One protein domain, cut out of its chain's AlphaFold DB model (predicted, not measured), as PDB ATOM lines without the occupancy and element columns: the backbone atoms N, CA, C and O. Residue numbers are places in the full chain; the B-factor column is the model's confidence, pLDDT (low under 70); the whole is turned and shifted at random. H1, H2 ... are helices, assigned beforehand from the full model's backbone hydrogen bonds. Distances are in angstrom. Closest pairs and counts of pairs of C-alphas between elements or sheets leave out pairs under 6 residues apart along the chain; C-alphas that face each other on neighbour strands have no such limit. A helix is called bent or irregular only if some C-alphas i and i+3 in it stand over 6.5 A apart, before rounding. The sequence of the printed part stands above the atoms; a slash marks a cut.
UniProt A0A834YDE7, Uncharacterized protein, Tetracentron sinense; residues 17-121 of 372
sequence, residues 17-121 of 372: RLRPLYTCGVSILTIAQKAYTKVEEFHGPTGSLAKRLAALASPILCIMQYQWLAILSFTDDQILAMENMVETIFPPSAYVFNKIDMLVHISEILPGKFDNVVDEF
ATOM      1  N   ARG A  17     168.742 104.680 127.928       69.44
ATOM      2  CA  ARG A  17     169.291 103.974 126.770       69.44
ATOM      3  C   ARG A  17     169.507 102.525 127.171       69.44
ATOM      4  O   ARG A  17     170.018 102.247 128.259       69.44
ATOM      5  N   LEU A  18     169.004 101.631 126.329       78.50
ATOM      6  CA  LEU A  18     169.060 100.198 126.569       78.50
ATOM      7  C   LEU A  18     170.530  99.783 126.635       78.50
ATOM      8  O   LEU A  18     171.363 100.370 125.957       78.50
ATOM      9  N   ARG A  19     170.850  98.800 127.477       88.44
ATOM     10  CA  ARG A  19     172.194  98.221 127.592       88.44
ATOM     11  C   ARG A  19     172.328  97.137 126.512       88.44
ATOM     12  O   ARG A  19     171.847  96.021 126.730       88.44
ATOM     13  N   PRO A  20     172.856  97.458 125.312       87.12
ATOM     14  CA  PRO A  20     172.698  96.615 124.132       87.12
ATOM     15  C   PRO A  20     173.326  95.232 124.303       87.12
ATOM     16  O   PRO A  20     172.723  94.225 123.917       87.12
ATOM     17  N   LEU A  21     174.533  95.163 124.867       91.06
ATOM     18  CA  LEU A  21     175.277  93.919 125.016       91.06
ATOM     19  C   LEU A  21     174.684  93.036 126.103       91.06
ATOM     20  O   LEU A  21     174.588  91.828 125.901       91.06
ATOM     21  N   TYR A  22     174.274  93.614 127.227       92.69
ATOM     22  CA  TYR A  22     173.619  92.906 128.315       92.69
ATOM     23  C   TYR A  22     172.304  92.303 127.829       92.69
ATOM     24  O   TYR A  22     172.121  91.093 127.924       92.69
ATOM     25  N   THR A  23     171.433  93.110 127.220       90.06
ATOM     26  CA  THR A  23     170.148  92.648 126.681       90.06
ATOM     27  C   THR A  23     170.328  91.553 125.624       90.06
ATOM     28  O   THR A  23     169.659  90.514 125.662       90.06
ATOM     29  N   CYS A  24     171.268  91.742 124.693       89.75
ATOM     30  CA  CYS A  24     171.595  90.735 123.685       89.75
ATOM     31  C   CYS A  24     172.163  89.456 124.325       89.75
ATOM     32  O   CYS A  24     171.767  88.346 123.968       89.75
ATOM     33  N   GLY A  25     173.048  89.605 125.312       91.12
ATOM     34  CA  GLY A  25     173.646  88.511 126.068       91.12
ATOM     35  C   GLY A  25     172.603  87.677 126.802       91.12
ATOM     36  O   GLY A  25     172.602  86.456 126.659       91.12
ATOM     37  N   VAL A  26     171.674  88.325 127.511       90.88
ATOM     38  CA  VAL A  26     170.532  87.661 128.157       90.88
ATOM     39  C   VAL A  26     169.718  86.891 127.119       90.88
ATOM     40  O   VAL A  26     169.450  85.710 127.314       90.88
ATOM     41  N   SER A  27     169.409  87.508 125.976       90.06
ATOM     42  CA  SER A  27     168.625  86.880 124.903       90.06
ATOM     43  C   SER A  27     169.294  85.619 124.336       90.06
ATOM     44  O   SER A  27     168.654  84.570 124.227       90.06
ATOM     45  N   ILE A  28     170.592  85.684 124.017       88.19
ATOM     46  CA  ILE A  28     171.381  84.531 123.543       88.19
ATOM     47  C   ILE A  28     171.398  83.422 124.595       88.19
ATOM     48  O   ILE A  28     171.292  82.240 124.269       88.19
ATOM     49  N   LEU A  29     171.527  83.798 125.860       89.56
ATOM     50  CA  LEU A  29     171.632  82.859 126.959       89.56
ATOM     51  C   LEU A  29     170.308  82.156 127.242       89.56
ATOM     52  O   LEU A  29     170.299  80.941 127.423       89.56
ATOM     53  N   THR A  30     169.188  82.873 127.168       89.50
ATOM     54  CA  THR A  30     167.845  82.284 127.198       89.50
ATOM     55  C   THR A  30     167.648  81.307 126.040       89.50
ATOM     56  O   THR A  30     167.146  80.204 126.250       89.50
ATOM     57  N   ILE A  31     168.081  81.668 124.827       87.69
ATOM     58  CA  ILE A  31     168.039  80.771 123.662       87.69
ATOM     59  C   ILE A  31     168.863  79.501 123.922       87.69
ATOM     60  O   ILE A  31     168.375  78.392 123.697       87.69
ATOM     61  N   ALA A  32     170.091  79.644 124.420       86.12
ATOM     62  CA  ALA A  32     170.976  78.521 124.711       86.12
ATOM     63  C   ALA A  32     170.404  77.604 125.800       86.12
ATOM     64  O   ALA A  32     170.415  76.385 125.638       86.12
ATOM     65  N   GLN A  33     169.857  78.178 126.875       86.88
ATOM     66  CA  GLN A  33     169.191  77.429 127.939       86.88
ATOM     67  C   GLN A  33     167.985  76.647 127.407       86.88
ATOM     68  O   GLN A  33     167.873  75.457 127.687       86.88
ATOM     69  N   LYS A  34     167.121  77.265 126.591       86.38
ATOM     70  CA  LYS A  34     165.974  76.572 125.980       86.38
ATOM     71  C   LYS A  34     166.395  75.462 125.022       86.38
ATOM     72  O   LYS A  34     165.817  74.380 125.032       86.38
ATOM     73  N   ALA A  35     167.406  75.708 124.192       83.50
ATOM     74  CA  ALA A  35     167.941  74.681 123.304       83.50
ATOM     75  C   ALA A  35     168.494  73.498 124.112       83.50
ATOM     76  O   ALA A  35     168.277  72.340 123.763       83.50
ATOM     77  N   TYR A  36     169.167  73.789 125.222       82.19
ATOM     78  CA  TYR A  36     169.707  72.782 126.116       82.19
ATOM     79  C   TYR A  36     168.617  71.959 126.817       82.19
ATOM     80  O   TYR A  36     168.707  70.732 126.817       82.19
ATOM     81  N   THR A  37     167.561  72.590 127.344       84.00
ATOM     82  CA  THR A  37     166.444  71.855 127.965       84.00
ATOM     83  C   THR A  37     165.716  70.978 126.948       84.00
ATOM     84  O   THR A  37     165.431  69.818 127.234       84.00
ATOM     85  N   LYS A  38     165.518  71.464 125.716       83.00
ATOM     86  CA  LYS A  38     164.958  70.665 124.611       83.00
ATOM     87  C   LYS A  38     165.826  69.456 124.258       83.00
ATOM     88  O   LYS A  38     165.294  68.396 123.941       83.00
ATOM     89  N   VAL A  39     167.154  69.581 124.318       79.12
ATOM     90  CA  VAL A  39     168.075  68.446 124.119       79.12
ATOM     91  C   VAL A  39     167.977  67.440 125.268       79.12
ATOM     92  O   VAL A  39     168.058  66.234 125.025       79.12
ATOM     93  N   GLU A  40     167.769  67.900 126.503       79.25
ATOM     94  CA  GLU A  40     167.570  67.017 127.658       79.25
ATOM     95  C   GLU A  40     166.288  66.170 127.538       79.25
ATOM     96  O   GLU A  40     166.265  65.017 127.976       79.25
ATOM     97  N   GLU A  41     165.252  66.693 126.876       83.25
ATOM     98  CA  GLU A  41     163.985  65.994 126.615       83.25
ATOM     99  C   GLU A  41     164.083  64.886 125.543       83.25
ATOM    100  O   GLU A  41     163.142  64.106 125.366       83.25
ATOM    101  N   PHE A  42     165.213  64.731 124.838       79.19
ATOM    102  CA  PHE A  42     165.372  63.649 123.861       79.19
ATOM    103  C   PHE A  42     165.483  62.271 124.539       79.19
ATOM    104  O   PHE A  42     166.548  61.839 124.986       79.19
ATOM    105  N   HIS A  43     164.382  61.516 124.526       79.38
ATOM    106  CA  HIS A  43     164.270  60.150 125.054       79.38
ATOM    107  C   HIS A  43     164.936  59.070 124.170       79.38
ATOM    108  O   HIS A  43     164.307  58.087 123.780       79.38
ATOM    109  N   GLY A  44     166.221  59.233 123.846       81.25
ATOM    110  CA  GLY A  44     167.020  58.252 123.098       81.25
ATOM    111  C   GLY A  44     168.237  57.728 123.876       81.25
ATOM    112  O   GLY A  44     168.590  58.288 124.914       81.25
ATOM    113  N   PRO A  45     168.951  56.702 123.367       73.00
ATOM    114  CA  PRO A  45     170.216  56.227 123.946       73.00
ATOM    115  C   PRO A  45     171.238  57.362 124.134       73.00
ATOM    116  O   PRO A  45     171.908  57.446 125.165       73.00
ATOM    117  N   THR A  46     171.272  58.293 123.176       74.00
ATOM    118  CA  THR A  46     172.069  59.528 123.201       74.00
ATOM    119  C   THR A  46     171.664  60.478 124.336       74.00
ATOM    120  O   THR A  46     172.514  61.180 124.881       74.00
ATOM    121  N   GLY A  47     170.395  60.457 124.752       77.00
ATOM    122  CA  GLY A  47     169.861  61.301 125.823       77.00
ATOM    123  C   GLY A  47     170.463  60.995 127.193       77.00
ATOM    124  O   GLY A  47     170.674  61.903 127.988       77.00
ATOM    125  N   SER A  48     170.841  59.740 127.464       81.06
ATOM    126  CA  SER A  48     171.467  59.370 128.747       81.06
ATOM    127  C   SER A  48     172.846  60.015 128.949       81.06
ATOM    128  O   SER A  48     173.174  60.456 130.053       81.06
ATOM    129  N   LEU A  49     173.636  60.119 127.874       82.06
ATOM    130  CA  LEU A  49     174.929  60.799 127.888       82.06
ATOM    131  C   LEU A  49     174.742  62.314 127.951       82.06
ATOM    132  O   LEU A  49     175.394  62.965 128.767       82.06
ATOM    133  N   ALA A  50     173.823  62.856 127.145       77.88
ATOM    134  CA  ALA A  50     173.485  64.276 127.164       77.88
ATOM    135  C   ALA A  50     173.041  64.722 128.563       77.88
ATOM    136  O   ALA A  50     173.551  65.715 129.063       77.88
ATOM    137  N   LYS A  51     172.205  63.936 129.251       83.44
ATOM    138  CA  LYS A  51     171.743  64.221 130.615       83.44
ATOM    139  C   LYS A  51     172.864  64.196 131.660       83.44
ATOM    140  O   LYS A  51     172.870  65.008 132.580       83.44
ATOM    141  N   ARG A  52     173.845  63.292 131.527       84.69
ATOM    142  CA  ARG A  52     175.028  63.277 132.411       84.69
ATOM    143  C   ARG A  52     175.933  64.478 132.167       84.69
ATOM    144  O   ARG A  52     176.376  65.099 133.128       84.69
ATOM    145  N   LEU A  53     176.194  64.807 130.902       83.50
ATOM    146  CA  LEU A  53     176.952  66.006 130.545       83.50
ATOM    147  C   LEU A  53     176.227  67.264 131.010       83.50
ATOM    148  O   LEU A  53     176.860  68.174 131.527       83.50
ATOM    149  N   ALA A  54     174.902  67.271 130.900       81.62
ATOM    150  CA  ALA A  54     174.066  68.357 131.349       81.62
ATOM    151  C   ALA A  54     174.166  68.572 132.870       81.62
ATOM    152  O   ALA A  54     174.465  69.666 133.345       81.62
ATOM    153  N   ALA A  55     174.013  67.503 133.652       84.19
ATOM    154  CA  ALA A  55     174.155  67.571 135.105       84.19
ATOM    155  C   ALA A  55     175.531  68.110 135.545       84.19
ATOM    156  O   ALA A  55     175.616  68.845 136.527       84.19
ATOM    157  N   LEU A  56     176.596  67.786 134.804       83.19
ATOM    158  CA  LEU A  56     177.946  68.295 135.068       83.19
ATOM    159  C   LEU A  56     178.139  69.744 134.604       83.19
ATOM    160  O   LEU A  56     178.833  70.516 135.262       83.19
ATOM    161  N   ALA A  57     177.538  70.119 133.477       82.50
ATOM    162  CA  ALA A  57     177.679  71.448 132.896       82.50
ATOM    163  C   ALA A  57     176.803  72.494 133.597       82.50
ATOM    164  O   ALA A  57     177.160  73.669 133.593       82.50
ATOM    165  N   SER A  58     175.686  72.099 134.214       83.44
ATOM    166  CA  SER A  58     174.704  73.031 134.781       83.44
ATOM    167  C   SER A  58     175.293  74.030 135.792       83.44
ATOM    168  O   SER A  58     175.002  75.220 135.657       83.44
ATOM    169  N   PRO A  59     176.137  73.634 136.768       85.25
ATOM    170  CA  PRO A  59     176.735  74.590 137.704       85.25
ATOM    171  C   PRO A  59     177.714  75.541 137.009       85.25
ATOM    172  O   PRO A  59     177.722  76.742 137.280       85.25
ATOM    173  N   ILE A  60     178.503  75.013 136.067       82.62
ATOM    174  CA  ILE A  60     179.496  75.779 135.307       82.62
ATOM    175  C   ILE A  60     178.794  76.815 134.428       82.62
ATOM    176  O   ILE A  60     179.198  77.974 134.411       82.62
ATOM    177  N   LEU A  61     177.720  76.422 133.741       83.69
ATOM    178  CA  LEU A  61     176.912  77.313 132.912       83.69
ATOM    179  C   LEU A  61     176.280  78.427 133.738       83.69
ATOM    180  O   LEU A  61     176.284  79.564 133.286       83.69
ATOM    181  N   CYS A  62     175.803  78.125 134.946       84.75
ATOM    182  CA  CYS A  62     175.205  79.118 135.832       84.75
ATOM    183  C   CYS A  62     176.238  80.170 136.278       84.75
ATOM    184  O   CYS A  62     176.009  81.369 136.143       84.75
ATOM    185  N   ILE A  63     177.424  79.737 136.723       87.31
ATOM    186  CA  ILE A  63     178.501  80.659 137.123       87.31
ATOM    187  C   ILE A  63     178.980  81.484 135.925       87.31
ATOM    188  O   ILE A  63     179.102  82.708 136.020       87.31
ATOM    189  N   MET A  64     179.209  80.826 134.786       83.62
ATOM    190  CA  MET A  64     179.608  81.489 133.548       83.62
ATOM    191  C   MET A  64     178.560  82.512 133.115       83.62
ATOM    192  O   MET A  64     178.919  83.629 132.769       83.62
ATOM    193  N   GLN A  65     177.274  82.175 133.182       89.75
ATOM    194  CA  GLN A  65     176.166  83.063 132.841       89.75
ATOM    195  C   GLN A  65     176.244  84.386 133.598       89.75
ATOM    196  O   GLN A  65     176.271  85.441 132.968       89.75
ATOM    197  N   TYR A  66     176.343  84.344 134.926       90.38
ATOM    198  CA  TYR A  66     176.423  85.571 135.718       90.38
ATOM    199  C   TYR A  66     177.702  86.361 135.437       90.38
ATOM    200  O   TYR A  66     177.646  87.582 135.299       90.38
ATOM    201  N   GLN A  67     178.846  85.685 135.304       92.19
ATOM    202  CA  GLN A  67     180.115  86.357 135.014       92.19
ATOM    203  C   GLN A  67     180.113  87.027 133.637       92.19
ATOM    204  O   GLN A  67     180.494  88.190 133.524       92.19
ATOM    205  N   TRP A  68     179.641  86.333 132.599       91.62
ATOM    206  CA  TRP A  68     179.531  86.891 131.252       91.62
ATOM    207  C   TRP A  68     178.557  88.063 131.214       91.62
ATOM    208  O   TRP A  68     178.895  89.104 130.658       91.62
ATOM    209  N   LEU A  69     177.392  87.950 131.855       92.81
ATOM    210  CA  LEU A  69     176.433  89.053 131.932       92.81
ATOM    211  C   LEU A  69     176.996  90.267 132.677       92.81
ATOM    212  O   LEU A  69     176.781  91.396 132.241       92.81
ATOM    213  N   ALA A  70     177.763  90.057 133.750       93.06
ATOM    214  CA  ALA A  70     178.427  91.143 134.464       93.06
ATOM    215  C   ALA A  70     179.469  91.856 133.582       93.06
ATOM    216  O   ALA A  70     179.499  93.086 133.540       93.06
ATOM    217  N   ILE A  71     180.280  91.100 132.830       91.75
ATOM    218  CA  ILE A  71     181.256  91.660 131.879       91.75
ATOM    219  C   ILE A  71     180.545  92.453 130.775       91.75
ATOM    220  O   ILE A  71     180.977  93.558 130.434       91.75
ATOM    221  N   LEU A  72     179.452  91.920 130.223       89.75
ATOM    222  CA  LEU A  72     178.672  92.595 129.183       89.75
ATOM    223  C   LEU A  72     178.030  93.878 129.713       89.75
ATOM    224  O   LEU A  72     178.159  94.917 129.074       89.75
ATOM    225  N   SER A  73     177.438  93.839 130.909       92.88
ATOM    226  CA  SER A  73     176.875  95.024 131.565       92.88
ATOM    227  C   SER A  73     177.932  96.103 131.804       92.88
ATOM    228  O   SER A  73     177.693  97.274 131.524       92.88
ATOM    229  N   PHE A  74     179.115  95.720 132.290       92.62
ATOM    230  CA  PHE A  74     180.218  96.664 132.471       92.62
ATOM    231  C   PHE A  74     180.670  97.271 131.138       92.62
ATOM    232  O   PHE A  74     180.936  98.467 131.055       92.62
ATOM    233  N   THR A  75     180.745  96.457 130.084       91.56
ATOM    234  CA  THR A  75     181.121  96.926 128.745       91.56
ATOM    235  C   THR A  75     180.079  97.894 128.188       91.56
ATOM    236  O   THR A  75     180.455  98.911 127.609       91.56
ATOM    237  N   ASP A  76     178.790  97.638 128.415       92.69
ATOM    238  CA  ASP A  76     177.718  98.567 128.046       92.69
ATOM    239  C   ASP A  76     177.856  99.915 128.741       92.69
ATOM    240  O   ASP A  76     177.708 100.944 128.089       92.69
ATOM    241  N   ASP A  77     178.202  99.934 130.030       92.88
ATOM    242  CA  ASP A  77     178.437 101.187 130.754       92.88
ATOM    243  C   ASP A  77     179.591 101.993 130.122       92.88
ATOM    244  O   ASP A  77     179.502 103.218 129.995       92.88
ATOM    245  N   GLN A  78     180.648 101.317 129.649       93.06
ATOM    246  CA  GLN A  78     181.749 101.967 128.923       93.06
ATOM    247  C   GLN A  78     181.320 102.480 127.546       93.06
ATOM    248  O   GLN A  78     181.688 103.594 127.162       93.06
ATOM    249  N   ILE A  79     180.541 101.692 126.802       89.31
ATOM    250  CA  ILE A  79     180.014 102.092 125.492       89.31
ATOM    251  C   ILE A  79     179.099 103.301 125.653       89.31
ATOM    252  O   ILE A  79     179.266 104.271 124.924       89.31
ATOM    253  N   LEU A  80     178.203 103.294 126.638       90.94
ATOM    254  CA  LEU A  80     177.276 104.391 126.898       90.94
ATOM    255  C   LEU A  80     178.011 105.671 127.322       90.94
ATOM    256  O   LEU A  80     177.649 106.775 126.908       90.94
ATOM    257  N   ALA A  81     179.067 105.552 128.133       92.94
ATOM    258  CA  ALA A  81     179.918 106.689 128.479       92.94
ATOM    259  C   ALA A  81     180.618 107.265 127.236       92.94
ATOM    260  O   ALA A  81     180.635 108.483 127.036       92.94
ATOM    261  N   MET A  82     181.152 106.393 126.379       90.12
ATOM    262  CA  MET A  82     181.795 106.781 125.124       90.12
ATOM    263  C   MET A  82     180.803 107.400 124.138       90.12
ATOM    264  O   MET A  82     181.115 108.405 123.508       90.12
ATOM    265  N   GLU A  83     179.602 106.848 124.028       92.06
ATOM    266  CA  GLU A  83     178.515 107.352 123.197       92.06
ATOM    267  C   GLU A  83     178.131 108.774 123.605       92.06
ATOM    268  O   GLU A  83     178.143 109.673 122.768       92.06
ATOM    269  N   ASN A  84     177.891 109.006 124.899       91.06
ATOM    270  CA  ASN A  84     177.604 110.344 125.414       91.06
ATOM    271  C   ASN A  84     178.743 111.322 125.096       91.06
ATOM    272  O   ASN A  84     178.495 112.456 124.681       91.06
ATOM    273  N   MET A  85     179.999 110.889 125.233       93.69
ATOM    274  CA  MET A  85     181.150 111.706 124.848       93.69
ATOM    275  C   MET A  85     181.136 112.019 123.343       93.69
ATOM    276  O   MET A  85     181.276 113.178 122.957       93.69
ATOM    277  N   VAL A  86     180.918 111.024 122.484       93.50
ATOM    278  CA  VAL A  86     180.886 111.205 121.026       93.50
ATOM    279  C   VAL A  86     179.726 112.103 120.601       93.50
ATOM    280  O   VAL A  86     179.929 112.962 119.749       93.50
ATOM    281  N   GLU A  87     178.550 111.989 121.212       92.56
ATOM    282  CA  GLU A  87     177.401 112.849 120.912       92.56
ATOM    283  C   GLU A  87     177.637 114.309 121.300       92.56
ATOM    284  O   GLU A  87     177.195 115.209 120.583       92.56
ATOM    285  N   THR A  88     178.367 114.564 122.392       92.69
ATOM    286  CA  THR A  88     178.725 115.943 122.769       92.69
ATOM    287  C   THR A  88     179.672 116.593 121.762       92.69
ATOM    288  O   THR A  88     179.579 117.797 121.530       92.69
ATOM    289  N   ILE A  89     180.552 115.807 121.136       96.00
ATOM    290  CA  ILE A  89     181.515 116.295 120.138       96.00
ATOM    291  C   ILE A  89     180.870 116.341 118.742       96.00
ATOM    292  O   ILE A  89     181.097 117.274 117.973       96.00
ATOM    293  N   PHE A  90     180.036 115.353 118.418       94.56
ATOM    294  CA  PHE A  90     179.400 115.161 117.119       94.56
ATOM    295  C   PHE A  90     177.908 114.836 117.278       94.56
ATOM    296  O   PHE A  90     177.510 113.675 117.147       94.56
ATOM    297  N   PRO A  91     177.046 115.855 117.453       90.19
ATOM    298  CA  PRO A  91     175.603 115.665 117.603       90.19
ATOM    299  C   PRO A  91     174.920 114.817 116.509       90.19
ATOM    300  O   PRO A  91     173.998 114.072 116.836       90.19
ATOM    301  N   PRO A  92     175.354 114.839 115.227       93.69
ATOM    302  CA  PRO A  92     174.769 113.971 114.200       93.69
ATOM    303  C   PRO A  92     174.929 112.463 114.460       93.69
ATOM    304  O   PRO A  92     174.175 111.671 113.893       93.69
ATOM    305  N   SER A  93     175.883 112.050 115.307       91.44
ATOM    306  CA  SER A  93     176.105 110.635 115.647       91.44
ATOM    307  C   SER A  93     174.916 109.994 116.367       91.44
ATOM    308  O   SER A  93     174.694 108.796 116.201       91.44
ATOM    309  N   ALA A  94     174.082 110.792 117.044       89.81
ATOM    310  CA  ALA A  94     172.870 110.327 117.717       89.81
ATOM    311  C   ALA A  94     171.928 109.546 116.785       89.81
ATOM    312  O   ALA A  94     171.248 108.615 117.210       89.81
ATOM    313  N   TYR A  95     171.913 109.874 115.487       90.69
ATOM    314  CA  TYR A  95     171.121 109.128 114.509       90.69
ATOM    315  C   TYR A  95     171.617 107.688 114.322       90.69
ATOM    316  O   TYR A  95     170.804 106.777 114.167       90.69
ATOM    317  N   VAL A  96     172.937 107.471 114.336       90.12
ATOM    318  CA  VAL A  96     173.538 106.137 114.190       90.12
ATOM    319  C   VAL A  96     173.272 105.305 115.438       90.12
ATOM    320  O   VAL A  96     172.841 104.161 115.308       90.12
ATOM    321  N   PHE A  97     173.442 105.881 116.629       88.69
ATOM    322  CA  PHE A  97     173.145 105.187 117.885       88.69
ATOM    323  C   PHE A  97     171.666 104.797 117.989       88.69
ATOM    324  O   PHE A  97     171.358 103.644 118.273       88.69
ATOM    325  N   ASN A  98     170.753 105.664 117.549       88.19
ATOM    326  CA  ASN A  98     169.331 105.323 117.464       88.19
ATOM    327  C   ASN A  98     169.038 104.148 116.498       88.19
ATOM    328  O   ASN A  98     168.054 103.429 116.660       88.19
ATOM    329  N   LYS A  99     169.877 103.910 115.472       89.38
ATOM    330  CA  LYS A  99     169.765 102.701 114.631       89.38
ATOM    331  C   LYS A  99     170.243 101.445 115.354       89.38
ATOM    332  O   LYS A  99     169.685 100.377 115.108       89.38
ATOM    333  N   ILE A 100     171.252 101.572 116.210       87.69
ATOM    334  CA  ILE A 100     171.746 100.473 117.045       87.69
ATOM    335  C   ILE A 100     170.673 100.086 118.064       87.69
ATOM    336  O   ILE A 100     170.387  98.901 118.192       87.69
ATOM    337  N   ASP A 101     169.986 101.053 118.675       87.44
ATOM    338  CA  ASP A 101     168.866 100.785 119.590       87.44
ATOM    339  C   ASP A 101     167.763  99.939 118.930       87.44
ATOM    340  O   ASP A 101     167.232  99.009 119.537       87.44
ATOM    341  N   MET A 102     167.462 100.175 117.647       90.00
ATOM    342  CA  MET A 102     166.521  99.317 116.913       90.00
ATOM    343  C   MET A 102     167.032  97.879 116.757       90.00
ATOM    344  O   MET A 102     166.235  96.945 116.772       90.00
ATOM    345  N   LEU A 103     168.345  97.681 116.603       85.56
ATOM    346  CA  LEU A 103     168.935  96.344 116.526       85.56
ATOM    347  C   LEU A 103     168.818  95.606 117.866       85.56
ATOM    348  O   LEU A 103     168.520  94.413 117.873       85.56
ATOM    349  N   VAL A 104     168.997  96.317 118.981       87.81
ATOM    350  CA  VAL A 104     168.773  95.780 120.336       87.81
ATOM    351  C   VAL A 104     167.321  95.359 120.504       87.81
ATOM    352  O   VAL A 104     167.039  94.257 120.955       87.81
ATOM    353  N   HIS A 105     166.382  96.186 120.052       88.38
ATOM    354  CA  HIS A 105     164.972  95.829 120.132       88.38
ATOM    355  C   HIS A 105     164.636  94.572 119.311       88.38
ATOM    356  O   HIS A 105     163.861  93.716 119.734       88.38
ATOM    357  N   ILE A 106     165.261  94.404 118.140       87.00
ATOM    358  CA  ILE A 106     165.119  93.175 117.349       87.00
ATOM    359  C   ILE A 106     165.692  91.968 118.105       87.00
ATOM    360  O   ILE A 106     165.109  90.884 118.025       87.00
ATOM    361  N   SER A 107     166.805  92.127 118.829       83.94
ATOM    362  CA  SER A 107     167.406  91.031 119.595       83.94
ATOM    363  C   SER A 107     166.569  90.634 120.811       83.94
ATOM    364  O   SER A 107     166.490  89.444 121.090       83.94
ATOM    365  N   GLU A 108     165.855  91.563 121.451       88.31
ATOM    366  CA  GLU A 108     164.879  91.260 122.517       88.31
ATOM    367  C   GLU A 108     163.707  90.405 122.019       88.31
ATOM    368  O   GLU A 108     163.219  89.520 122.721       88.31
ATOM    369  N   ILE A 109     163.256  90.644 120.785       90.06
ATOM    370  CA  ILE A 109     162.153  89.891 120.169       90.06
ATOM    371  C   ILE A 109     162.641  88.528 119.641       90.06
ATOM    372  O   ILE A 109     161.849  87.599 119.447       90.06
ATOM    373  N   LEU A 110     163.948  88.382 119.401       86.94
ATOM    374  CA  LEU A 110     164.535  87.214 118.748       86.94
ATOM    375  C   LEU A 110     164.283  85.890 119.498       86.94
ATOM    376  O   LEU A 110     163.871  84.943 118.823       86.94
ATOM    377  N   PRO A 111     164.441  85.781 120.836       82.81
ATOM    378  CA  PRO A 111     164.148  84.548 121.568       82.81
ATOM    379  C   PRO A 111     162.719  84.050 121.358       82.81
ATOM    380  O   PRO A 111     162.517  82.860 121.134       82.81
ATOM    381  N   GLY A 112     161.735  84.957 121.350       86.25
ATOM    382  CA  GLY A 112     160.335  84.591 121.128       86.25
ATOM    383  C   GLY A 112     160.085  84.022 119.728       86.25
ATOM    384  O   GLY A 112     159.260  83.130 119.558       86.25
ATOM    385  N   LYS A 113     160.828  84.488 118.715       86.06
ATOM    386  CA  LYS A 113     160.755  83.922 117.354       86.06
ATOM    387  C   LYS A 113     161.543  82.623 117.222       86.06
ATOM    388  O   LYS A 113     161.171  81.776 116.413       86.06
ATOM    389  N   PHE A 114     162.629  82.485 117.981       84.62
ATOM    390  CA  PHE A 114     163.479  81.304 117.957       84.62
ATOM    391  C   PHE A 114     162.742  80.071 118.479       84.62
ATOM    392  O   PHE A 114     162.882  79.011 117.880       84.62
ATOM    393  N   ASP A 115     161.893  80.220 119.500       83.25
ATOM    394  CA  ASP A 115     161.082  79.124 120.048       83.25
ATOM    395  C   ASP A 115     160.313  78.359 118.956       83.25
ATOM    396  O   ASP A 115     160.393  77.136 118.888       83.25
ATOM    397  N   ASN A 116     159.668  79.081 118.031       85.50
ATOM    398  CA  ASN A 116     158.927  78.475 116.918       85.50
ATOM    399  C   ASN A 116     159.835  77.700 115.947       85.50
ATOM    400  O   ASN A 116     159.429  76.696 115.373       85.50
ATOM    401  N   VAL A 117     161.065  78.179 115.737       83.00
ATOM    402  CA  VAL A 117     162.017  77.587 114.784       83.00
ATOM    403  C   VAL A 117     162.743  76.386 115.391       83.00
ATOM    404  O   VAL A 117     163.073  75.445 114.671       83.00
ATOM    405  N   VAL A 118     162.989  76.389 116.706       80.00
ATOM    406  CA  VAL A 118     163.649  75.281 117.419       80.00
ATOM    407  C   VAL A 118     162.867  73.987 117.283       80.00
ATOM    408  O   VAL A 118     163.474  72.934 117.102       80.00
ATOM    409  N   ASP A 119     161.540  74.059 117.311       82.25
ATOM    410  CA  ASP A 119     160.693  72.876 117.162       82.25
ATOM    411  C   ASP A 119     160.778  72.273 115.742       82.25
ATOM    412  O   ASP A 119     160.670  71.059 115.571       82.25
ATOM    413  N   GLU A 120     161.073  73.085 114.719       83.19
ATOM    414  CA  GLU A 120     161.314  72.622 113.341       83.19
ATOM    415  C   GLU A 120     162.773  72.211 113.081       83.19
ATOM    416  O   GLU A 120     163.084  71.496 112.120       83.19
ATOM    417  N   PHE A 121     163.689  72.643 113.947       75.38
ATOM    418  CA  PHE A 121     165.131  72.499 113.781       75.38
ATOM    419  C   PHE A 121     165.601  71.045 113.605       75.38
ATOM    420  O   PHE A 121     166.416  70.811 112.706       75.38
TER     421      PHE A 121
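AT A GLANCE: This is residues 17 to 121 of the 372 residues of an uncharacterized protein of Tetracentron sinense (UniProt A0A834YDE7). Three long helices run up and down beside one another as a thin, elongated bundle, with H1 between H2 on one side and H3 on the other. H2 bends near the end of H1 and its long arm H2b runs back past the beginning of H1; there the chain folds back and H3a returns along H1, with the bent-off arm H3b covering a further part of it. The printed part has 105 residues, with three named helices in the order H1, H2, H3 and no named strand; the class is all helix. The whole is loose, with a radius of gyration of the C-alphas of 18.2 A, and spans 61 by 29 by 13 A.

HOW THE PARTS SIT: Start with H1, residues 20 to 40. After a tight link comes H2, residues 45 to 89, assigned as one helix by its hydrogen bonds but bent: C-alphas 56 and 59 are 6.9 A apart, and its arms H2a, residues 45 to 56, and H2b, residues 59 to 89, stand at a steep tilt of 66 degrees. H1 and H2a are a hairpin, opposite ways at a steep tilt of 44 degrees; H1 touches H2a with residues 39 to 40 alone, and the closest C-alphas, of Glu 40 and Lys 51, are 5.8 A apart. Look next at Tyr 22 and Ser 73, the closest C-alphas of H1 and H2b at 5.1 A; these run opposite ways at a shallow tilt of 22 degrees. H3, residues 91 to 121, is likewise assigned as one helix by its hydrogen bonds but bent, with C-alphas 108 and 111 6.8 A apart; its arms H3a, residues 91 to 108, and H3b, residues 111 to 121, stand at a steep tilt of 46 degrees. H2b and H3a form a hairpin that touches through residues 83 to 87 and 93 to 97 alone, closest at the C-alphas of Glu 87 and Ser 93, 5.9 A. H1 touches H3a, the same way at 14 degrees, closest at the C-alphas of Pro 20 and Val 104, 5.5 A. It also touches H3b, closest at the C-alphas of Ile 31 and Pro 111, 5.8 A. H2a is apart from H3a and H3b, and H2b from H3b. In H1 and H2b every O i to N i+4 pair is within hydrogen-bond range; in H2a 7 of 8 are, in H3a 12 of 14, and in H3b 3 of 7, beside 6 of 8 O i to N i+3 pairs.

IN THESE COORDINATES: Find C-alpha 20 at (172.698, 96.615, 124.132); from there H1 runs 30.2 A to C-alpha 40. H2a begins at C-alpha 45, (170.216, 56.227, 123.946), and covers 18.1 A, and H2b covers 45.5 A. H3a measures 27.1 A, and H3b, 14.4 A long, ends at C-alpha 121, (165.131, 72.499, 113.781).

THE WHOLE: The two C-alphas farthest apart, of Pro 45 and Ile 89, are 61.2 A apart. The printed part has no cut, and both links, H1 to H2 and H2 to H3, are tight. The mean pLDDT of the printed part is 86.8, and residue 17 is under 70.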